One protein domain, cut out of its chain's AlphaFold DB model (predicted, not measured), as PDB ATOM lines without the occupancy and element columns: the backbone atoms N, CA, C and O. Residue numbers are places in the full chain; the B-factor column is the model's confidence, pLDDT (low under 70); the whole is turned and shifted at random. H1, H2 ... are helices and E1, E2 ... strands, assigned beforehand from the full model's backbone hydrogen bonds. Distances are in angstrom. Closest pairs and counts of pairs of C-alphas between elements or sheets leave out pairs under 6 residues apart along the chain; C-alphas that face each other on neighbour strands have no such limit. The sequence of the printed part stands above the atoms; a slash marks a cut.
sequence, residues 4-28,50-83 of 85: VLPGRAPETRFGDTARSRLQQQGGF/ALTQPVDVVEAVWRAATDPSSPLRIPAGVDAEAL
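What this domain is: This is residues 4 to 28 and 50 to 83 of the 85 residues of the protein "Short-chain dehydrogenase/reductase SDR family domain-containing protein" of Rhizobium phaseoli Brasil 5 (UniProt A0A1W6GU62). What shape does the model show? It has a small cluster at one end, where helix H2 lies beside the short strand E1 and little helix H3 follows E1, and helix H1 sticks out from it as a lone arm, with residues 13 to 18 and 20 to 26 standing free. The first printed residues, 4 and 5, run beside E1 before the chain leads out to that arm. What is it built of? The printed part has 59 residues, with three named helices and one named strand in the order H1, H2, E1, H3, and its class is mostly helix. How is it spread? It is loose, with a radius of gyration of the C-alphas of 14.0 A and spans of 45 by 21 by 19 A, and the arm makes much of the length.

Where its parts are: Where is the longest helix? H2 takes residues 54 to 66 and measures 18.5 A from first to last C-alpha, beginning at C-alpha 54 at (-15.870, -45.792, -18.682). What follows it? Strand E1 takes residues 73 to 75, 6.5 A long, and helix H3 takes residues 78 to 81, 5.0 A long, ending at C-alpha 81 at (-23.542, -50.388, -7.081). Where is the other helix? H1 takes residues 14 to 24, 15.5 A long, beginning at C-alpha 14 at (-22.404, -36.718, -21.373).

How they stand to each other: What is near H2? Three pairs of C-alphas of H2 and E1 are within 8 A, the closest being those of Ala 60 and Ile 74, 6.3 A apart. What is near E1? It pairs with no named strand, but residues 4 to 5 pair with its residues 74 to 75, parallel. The closest C-alphas of E1 and H3 are those of Pro 75 and Glu 81, 5.3 A apart. Which elements stay apart? H1 is apart from H2, E1 and H3, and H2 is apart from H3. How do the helix backbones run? In H1 and H2 every O i to N i+4 pair is within hydrogen-bond range. H3, with four residues, is too short for such a pair, and its one O i to N i+3 pair is not within range.

The domain as a whole: How far does it reach? The two C-alphas farthest apart are those of Gly 26 and Ser 69, 44.7 A. Is the printed part cut? Residues 29 to 49 are not printed, and C-alphas 28 and 50 are 26.5 A apart across the cut, which lies in the link from H1 to H2. Are the other links long? The link from H2 to E1 is short, with 6 residues, and that from E1 to H3 is tight, with 2. Where is confidence low? The mean pLDDT of the printed part is 93.9, and no printed residue is under 70.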
ATOM      1  N   VAL A   4     -27.848 -52.786 -18.151       96.12
ATOM      2  CA  VAL A   4     -26.689 -52.159 -17.507       96.12
ATOM      3  C   VAL A   4     -27.150 -50.852 -16.864       96.12
ATOM      4  O   VAL A   4     -27.714 -50.000 -17.549       96.12
ATOM      5  N   LEU A   5     -26.955 -50.717 -15.551       95.00
ATOM      6  CA  LEU A   5     -27.308 -49.518 -14.791       95.00
ATOM      7  C   LEU A   5     -26.090 -48.579 -14.752       95.00
ATOM      8  O   LEU A   5     -25.063 -48.951 -14.176       95.00
ATOM      9  N   PRO A   6     -26.165 -47.392 -15.382       87.69
ATOM     10  CA  PRO A   6     -25.047 -46.460 -15.415       87.69
ATOM     11  C   PRO A   6     -24.916 -45.701 -14.089       87.69
ATOM     12  O   PRO A   6     -25.919 -45.364 -13.460       87.69
ATOM     13  N   GLY A   7     -23.680 -45.384 -13.703       91.50
ATOM     14  CA  GLY A   7     -23.393 -44.367 -12.688       91.50
ATOM     15  C   GLY A   7     -23.154 -42.989 -13.310       91.50
ATOM     16  O   GLY A   7     -23.565 -42.723 -14.442       91.50
ATOM     17  N   ARG A   8     -22.472 -42.094 -12.584       91.50
ATOM     18  CA  ARG A   8     -22.295 -40.687 -12.994       91.50
ATOM     19  C   ARG A   8     -21.285 -40.473 -14.128       91.50
ATOM     20  O   ARG A   8     -21.476 -39.549 -14.914       91.50
ATOM     21  N   ALA A   9     -20.233 -41.291 -14.219       91.69
ATOM     22  CA  ALA A   9     -19.243 -41.299 -15.311       91.69
ATOM     23  C   ALA A   9     -18.771 -39.909 -15.807       91.69
ATOM     24  O   ALA A   9     -18.920 -39.592 -16.998       91.69
ATOM     25  N   PRO A  10     -18.181 -39.070 -14.927       90.44
ATOM     26  CA  PRO A  10     -17.836 -37.679 -15.246       90.44
ATOM     27  C   PRO A  10     -16.733 -37.527 -16.303       90.44
ATOM     28  O   PRO A  10     -16.622 -36.466 -16.902       90.44
ATOM     29  N   GLU A  11     -15.930 -38.567 -16.559       91.00
ATOM     30  CA  GLU A  11     -14.911 -38.546 -17.621       91.00
ATOM     31  C   GLU A  11     -15.519 -38.557 -19.032       91.00
ATOM     32  O   GLU A  11     -14.849 -38.268 -20.026       91.00
ATOM     33  N   THR A  12     -16.807 -38.891 -19.146       91.06
ATOM     34  CA  THR A  12     -17.525 -38.834 -20.416       91.06
ATOM     35  C   THR A  12     -18.052 -37.425 -20.683       91.06
ATOM     36  O   THR A  12     -18.414 -36.676 -19.780       91.06
ATOM     37  N   ARG A  13     -18.227 -37.076 -21.962       93.25
ATOM     38  CA  ARG A  13     -18.812 -35.780 -22.364       93.25
ATOM     39  C   ARG A  13     -20.324 -35.672 -22.131       93.25
ATOM     40  O   ARG A  13     -20.935 -34.683 -22.549       93.25
ATOM     41  N   PHE A  14     -20.955 -36.684 -21.533       91.44
ATOM     42  CA  PHE A  14     -22.404 -36.718 -21.373       91.44
ATOM     43  C   PHE A  14     -22.893 -35.567 -20.494       91.44
ATOM     44  O   PHE A  14     -23.770 -34.821 -20.926       91.44
ATOM     45  N   GLY A  15     -22.293 -35.377 -19.314       90.38
ATOM     46  CA  GLY A  15     -22.697 -34.330 -18.372       90.38
ATOM     47  C   GLY A  15     -22.618 -32.930 -18.981       90.38
ATOM     48  O   GLY A  15     -23.565 -32.151 -18.872       90.38
ATOM     49  N   ASP A  16     -21.539 -32.633 -19.704       92.56
ATOM     50  CA  ASP A  16     -21.358 -31.338 -20.369       92.56
ATOM     51  C   ASP A  16     -22.373 -31.111 -21.487       92.56
ATOM     52  O   ASP A  16     -22.989 -30.045 -21.581       92.56
ATOM     53  N   THR A  17     -22.606 -32.139 -22.305       94.62
ATOM     54  CA  THR A  17     -23.584 -32.078 -23.396       94.62
ATOM     55  C   THR A  17     -25.008 -31.931 -22.858       94.62
ATOM     56  O   THR A  17     -25.787 -31.129 -23.374       94.62
ATOM     57  N   ALA A  18     -25.357 -32.684 -21.811       92.62
ATOM     58  CA  ALA A  18     -26.669 -32.645 -21.175       92.62
ATOM     59  C   ALA A  18     -26.932 -31.284 -20.523       92.62
ATOM     60  O   ALA A  18     -27.985 -30.693 -20.758       92.62
ATOM     61  N   ARG A  19     -25.955 -30.744 -19.781       92.38
ATOM     62  CA  ARG A  19     -26.053 -29.424 -19.140       92.38
ATOM     63  C   ARG A  19     -26.274 -28.315 -20.165       92.38
ATOM     64  O   ARG A  19     -27.168 -27.495 -19.979       92.38
ATOM     65  N   SER A  20     -25.503 -28.317 -21.252       95.56
ATOM     66  CA  SER A  20     -25.643 -27.330 -22.331       95.56
ATOM     67  C   SER A  20     -27.046 -27.357 -22.950       95.56
ATOM     68  O   SER A  20     -27.702 -26.322 -23.059       95.56
ATOM     69  N   ARG A  21     -27.565 -28.550 -23.274       95.50
ATOM     70  CA  ARG A  21     -28.919 -28.706 -23.832       95.50
ATOM     71  C   ARG A  21     -30.011 -28.287 -22.855       95.50
ATOM     72  O   ARG A  21     -30.961 -27.628 -23.259       95.50
ATOM     73  N   LEU A  22     -29.865 -28.642 -21.581       94.62
ATOM     74  CA  LEU A  22     -30.817 -28.260 -20.545       94.62
ATOM     75  C   LEU A  22     -30.906 -26.733 -20.414       94.62
ATOM     76  O   LEU A  22     -32.000 -26.179 -20.392       94.62
ATOM     77  N   GLN A  23     -29.763 -26.043 -20.385       93.69
ATOM     78  CA  GLN A  23     -29.717 -24.578 -20.323       93.69
ATOM     79  C   GLN A  23     -30.376 -23.932 -21.548       93.69
ATOM     80  O   GLN A  23     -31.147 -22.987 -21.399       93.69
ATOM     81  N   GLN A  24     -30.143 -24.473 -22.748       95.81
ATOM     82  CA  GLN A  24     -30.794 -24.009 -23.982       95.81
ATOM     83  C   GLN A  24     -32.319 -24.175 -23.960       95.81
ATOM     84  O   GLN A  24     -33.021 -23.434 -24.641       95.81
ATOM     85  N   GLN A  25     -32.835 -25.129 -23.183       94.81
ATOM     86  CA  GLN A  25     -34.268 -25.394 -23.033       94.81
ATOM     87  C   GLN A  25     -34.899 -24.682 -21.825       94.81
ATOM     88  O   GLN A  25     -36.052 -24.949 -21.498       94.81
ATOM     89  N   GLY A  26     -34.179 -23.757 -21.180       94.25
ATOM     90  CA  GLY A  26     -34.698 -22.976 -20.053       94.25
ATOM     91  C   GLY A  26     -34.500 -23.622 -18.680       94.25
ATOM     92  O   GLY A  26     -35.075 -23.152 -17.705       94.25
ATOM     93  N   GLY A  27     -33.661 -24.658 -18.577       94.06
ATOM     94  CA  GLY A  27     -33.346 -25.314 -17.309       94.06
ATOM     95  C   GLY A  27     -34.293 -26.462 -16.960       94.06
ATOM     96  O   GLY A  27     -34.972 -27.028 -17.816       94.06
ATOM     97  N   PHE A  28     -34.303 -26.842 -15.682       94.50
ATOM     98  CA  PHE A  28     -35.259 -27.822 -15.169       94.50
ATOM     99  C   PHE A  28     -36.632 -27.166 -14.954       94.50
ATOM    100  O   PHE A  28     -36.680 -26.020 -14.504       94.50
ATOM    101  N   ALA A  50     -14.934 -42.101  -5.936       83.88
ATOM    102  CA  ALA A  50     -15.741 -43.317  -6.025       83.88
ATOM    103  C   ALA A  50     -16.870 -43.124  -7.046       83.88
ATOM    104  O   ALA A  50     -18.044 -43.036  -6.694       83.88
ATOM    105  N   LEU A  51     -16.495 -43.016  -8.320       92.00
ATOM    106  CA  LEU A  51     -17.408 -42.799  -9.441       92.00
ATOM    107  C   LEU A  51     -17.196 -43.858 -10.510       92.00
ATOM    108  O   LEU A  51     -16.051 -44.218 -10.780       92.00
ATOM    109  N   THR A  52     -18.281 -44.283 -11.160       93.88
ATOM    110  CA  THR A  52     -18.230 -45.130 -12.356       93.88
ATOM    111  C   THR A  52     -17.253 -44.547 -13.368       93.88
ATOM    112  O   THR A  52     -17.361 -43.379 -13.742       93.88
ATOM    113  N   GLN A  53     -16.331 -45.373 -13.834       93.44
ATOM    114  CA  GLN A  53     -15.407 -45.078 -14.917       93.44
ATOM    115  C   GLN A  53     -15.917 -45.692 -16.229       93.44
ATOM    116  O   GLN A  53     -16.703 -46.643 -16.211       93.44
ATOM    117  N   PRO A  54     -15.471 -45.206 -17.402       93.19
ATOM    118  CA  PRO A  54     -15.870 -45.792 -18.682       93.19
ATOM    119  C   PRO A  54     -15.585 -47.301 -18.786       93.19
ATOM    120  O   PRO A  54     -16.383 -48.036 -19.366       93.19
ATOM    121  N   VAL A  55     -14.480 -47.769 -18.195       94.56
ATOM    122  CA  VAL A  55     -14.099 -49.191 -18.183       94.56
ATOM    123  C   VAL A  55     -15.120 -50.067 -17.449       94.56
ATOM    124  O   VAL A  55     -15.420 -51.163 -17.916       94.56
ATOM    125  N   ASP A  56     -15.722 -49.560 -16.374       95.81
ATOM    126  CA  ASP A  56     -16.719 -50.282 -15.580       95.81
ATOM    127  C   ASP A  56     -17.971 -50.586 -16.418       95.81
ATOM    128  O   ASP A  56     -18.517 -51.690 -16.401       95.81
ATOM    129  N   VAL A  57     -18.396 -49.616 -17.237       95.31
ATOM    130  CA  VAL A  57     -19.531 -49.776 -18.158       95.31
ATOM    131  C   VAL A  57     -19.204 -50.779 -19.261       95.31
ATOM    132  O   VAL A  57     -20.048 -51.611 -19.598       95.31
ATOM    133  N   VAL A  58     -17.990 -50.724 -19.820       95.56
ATOM    134  CA  VAL A  58     -17.544 -51.673 -20.853       95.56
ATOM    135  C   VAL A  58     -17.562 -53.101 -20.313       95.56
ATOM    136  O   VAL A  58     -18.107 -53.991 -20.969       95.56
ATOM    137  N   GLU A  59     -17.039 -53.315 -19.108       96.56
ATOM    138  CA  GLU A  59     -17.027 -54.622 -18.451       96.56
ATOM    139  C   GLU A  59     -18.451 -55.126 -18.163       96.56
ATOM    140  O   GLU A  59     -18.784 -56.271 -18.475       96.56
ATOM    141  N   ALA A  60     -19.334 -54.265 -17.647       96.56
ATOM    142  CA  ALA A  60     -20.731 -54.619 -17.398       96.56
ATOM    143  C   ALA A  60     -21.477 -55.016 -18.683       96.56
ATOM    144  O   ALA A  60     -22.221 -56.001 -18.693       96.56
ATOM    145  N   VAL A  61     -21.256 -54.292 -19.787       96.50
ATOM    146  CA  VAL A  61     -21.821 -54.625 -21.105       96.50
ATOM    147  C   VAL A  61     -21.257 -55.945 -21.626       96.50
ATOM    148  O   VAL A  61     -22.019 -56.783 -22.114       96.50
ATOM    149  N   TRP A  62     -19.946 -56.160 -21.504       97.50
ATOM    150  CA  TRP A  62     -19.304 -57.401 -21.927       97.50
ATOM    151  C   TRP A  62     -19.873 -58.610 -21.179       97.50
ATOM    152  O   TRP A  62     -20.291 -59.578 -21.820       97.50
ATOM    153  N   ARG A  63     -19.991 -58.534 -19.848       97.12
ATOM    154  CA  ARG A  63     -20.633 -59.580 -19.030       97.12
ATOM    155  C   ARG A  63     -22.077 -59.815 -19.453       97.12
ATOM    156  O   ARG A  63     -22.463 -60.949 -19.721       97.12
ATOM    157  N   ALA A  64     -22.854 -58.745 -19.629       97.06
ATOM    158  CA  ALA A  64     -24.242 -58.843 -20.071       97.06
ATOM    159  C   ALA A  64     -24.397 -59.604 -21.404       97.06
ATOM    160  O   ALA A  64     -25.375 -60.336 -21.603       97.06
ATOM    161  N   ALA A  65     -23.450 -59.413 -22.322       97.06
ATOM    162  CA  ALA A  65     -23.463 -60.025 -23.642       97.06
ATOM    163  C   ALA A  65     -22.928 -61.465 -23.650       97.06
ATOM    164  O   ALA A  65     -23.426 -62.285 -24.421       97.06
ATOM    165  N   THR A  66     -21.933 -61.772 -22.818       97.50
ATOM    166  CA  THR A  66     -21.131 -63.001 -22.954       97.50
ATOM    167  C   THR A  66     -21.352 -64.033 -21.861       97.50
ATOM    168  O   THR A  66     -21.096 -65.211 -22.101       97.50
ATOM    169  N   ASP A  67     -21.873 -63.637 -20.701       97.19
ATOM    170  CA  ASP A  67     -22.113 -64.539 -19.581       97.19
ATOM    171  C   ASP A  67     -23.618 -64.859 -19.443       97.19
ATOM    172  O   ASP A  67     -24.426 -64.000 -19.064       97.19
ATOM    173  N   PRO A  68     -24.038 -66.110 -19.726       95.12
ATOM    174  CA  PRO A  68     -25.422 -66.536 -19.559       95.12
ATOM    175  C   PRO A  68     -25.930 -66.439 -18.115       95.12
ATOM    176  O   PRO A  68     -27.137 -66.280 -17.923       95.12
ATOM    177  N   SER A  69     -25.044 -66.507 -17.118       96.44
ATOM    178  CA  SER A  69     -25.395 -66.455 -15.695       96.44
ATOM    179  C   SER A  69     -25.569 -65.035 -15.149       96.44
ATOM    180  O   SER A  69     -26.118 -64.862 -14.061       96.44
ATOM    181  N   SER A  70     -25.176 -64.015 -15.919       95.94
ATOM    182  CA  SER A  70     -25.267 -62.620 -15.498       95.94
ATOM    183  C   SER A  70     -26.707 -62.201 -15.161       95.94
ATOM    184  O   SER A  70     -27.637 -62.542 -15.911       95.94
ATOM    185  N   PRO A  71     -26.902 -61.421 -14.078       94.44
ATOM    186  CA  PRO A  71     -28.219 -61.028 -13.592       94.44
ATOM    187  C   PRO A  71     -28.955 -60.116 -14.580       94.44
ATOM    188  O   PRO A  71     -28.378 -59.542 -15.506       94.44
ATOM    189  N   LEU A  72     -30.264 -59.951 -14.362       95.06
ATOM    190  CA  LEU A  72     -31.094 -59.068 -15.186       95.06
ATOM    191  C   LEU A  72     -30.636 -57.603 -15.114       95.06
ATOM    192  O   LEU A  72     -30.713 -56.903 -16.122       95.06
ATOM    193  N   ARG A  73     -30.191 -57.140 -13.941       95.94
ATOM    194  CA  ARG A  73     -29.679 -55.786 -13.702       95.94
ATOM    195  C   ARG A  73     -28.215 -55.876 -13.295       95.94
ATOM    196  O   ARG A  73     -27.901 -56.608 -12.363       95.94
ATOM    197  N   ILE A  74     -27.357 -55.150 -13.996       97.19
ATOM    198  CA  ILE A  74     -25.911 -55.144 -13.785       97.19
ATOM    199  C   ILE A  74     -25.505 -53.691 -13.517       97.19
ATOM    200  O   ILE A  74     -25.493 -52.898 -14.463       97.19
ATOM    201  N   PRO A  75     -25.236 -53.301 -12.261       96.62
ATOM    202  CA  PRO A  75     -24.613 -52.013 -11.985       96.62
ATOM    203  C   PRO A  75     -23.205 -51.988 -12.583       96.62
ATOM    204  O   PRO A  75     -22.497 -52.989 -12.534       96.62
ATOM    205  N   ALA A  76     -22.840 -50.875 -13.219       94.75
ATOM    206  CA  ALA A  76     -21.554 -50.766 -13.898       94.75
ATOM    207  C   ALA A  76     -20.403 -50.483 -12.927       94.75
ATOM    208  O   ALA A  76     -19.516 -51.315 -12.794       94.75
ATOM    209  N   GLY A  77     -20.413 -49.318 -12.272       93.75
ATOM    210  CA  GLY A  77     -19.356 -48.892 -11.358       93.75
ATOM    211  C   GLY A  77     -19.856 -48.607  -9.946       93.75
ATOM    212  O   GLY A  77     -21.048 -48.699  -9.650       93.75
ATOM    213  N   VAL A  78     -18.922 -48.226  -9.076       92.62
ATOM    214  CA  VAL A  78     -19.106 -48.172  -7.614       92.62
ATOM    215  C   VAL A  78     -20.291 -47.318  -7.143       92.62
ATOM    216  O   VAL A  78     -20.982 -47.683  -6.195       92.62
ATOM    217  N   ASP A  79     -20.582 -46.199  -7.807       91.75
ATOM    218  CA  ASP A  79     -21.723 -45.345  -7.459       91.75
ATOM    219  C   ASP A  79     -23.063 -45.906  -7.963       91.75
ATOM    220  O   ASP A  79     -24.091 -45.670  -7.336       91.75
ATOM    221  N   ALA A  80     -23.068 -46.691  -9.044       93.38
ATOM    222  CA  ALA A  80     -24.253 -47.444  -9.459       93.38
ATOM    223  C   ALA A  80     -24.514 -48.637  -8.524       93.38
ATOM    224  O   ALA A  80     -25.664 -48.929  -8.191       93.38
ATOM    225  N   GLU A  81     -23.455 -49.306  -8.066       93.00
ATOM    226  CA  GLU A  81     -23.542 -50.388  -7.081       93.00
ATOM    227  C   GLU A  81     -24.117 -49.889  -5.753       93.00
ATOM    228  O   GLU A  81     -25.040 -50.501  -5.220       93.00
ATOM    229  N   ALA A  82     -23.657 -48.731  -5.268       89.50
ATOM    230  CA  ALA A  82     -24.124 -48.127  -4.018       89.50
ATOM    231  C   ALA A  82     -25.626 -47.778  -4.002       89.50
ATOM    232  O   ALA A  82     -26.208 -47.624  -2.930       89.50
ATOM    233  N   LEU A  83     -26.254 -47.647  -5.174       85.75
ATOM    234  CA  LEU A  83     -27.683 -47.356  -5.329       85.75
ATOM    235  C   LEU A  83     -28.536 -48.613  -5.552       85.75
ATOM    236  O   LEU A  83     -29.752 -48.512  -5.729       85.75
TER     237      LEU A  83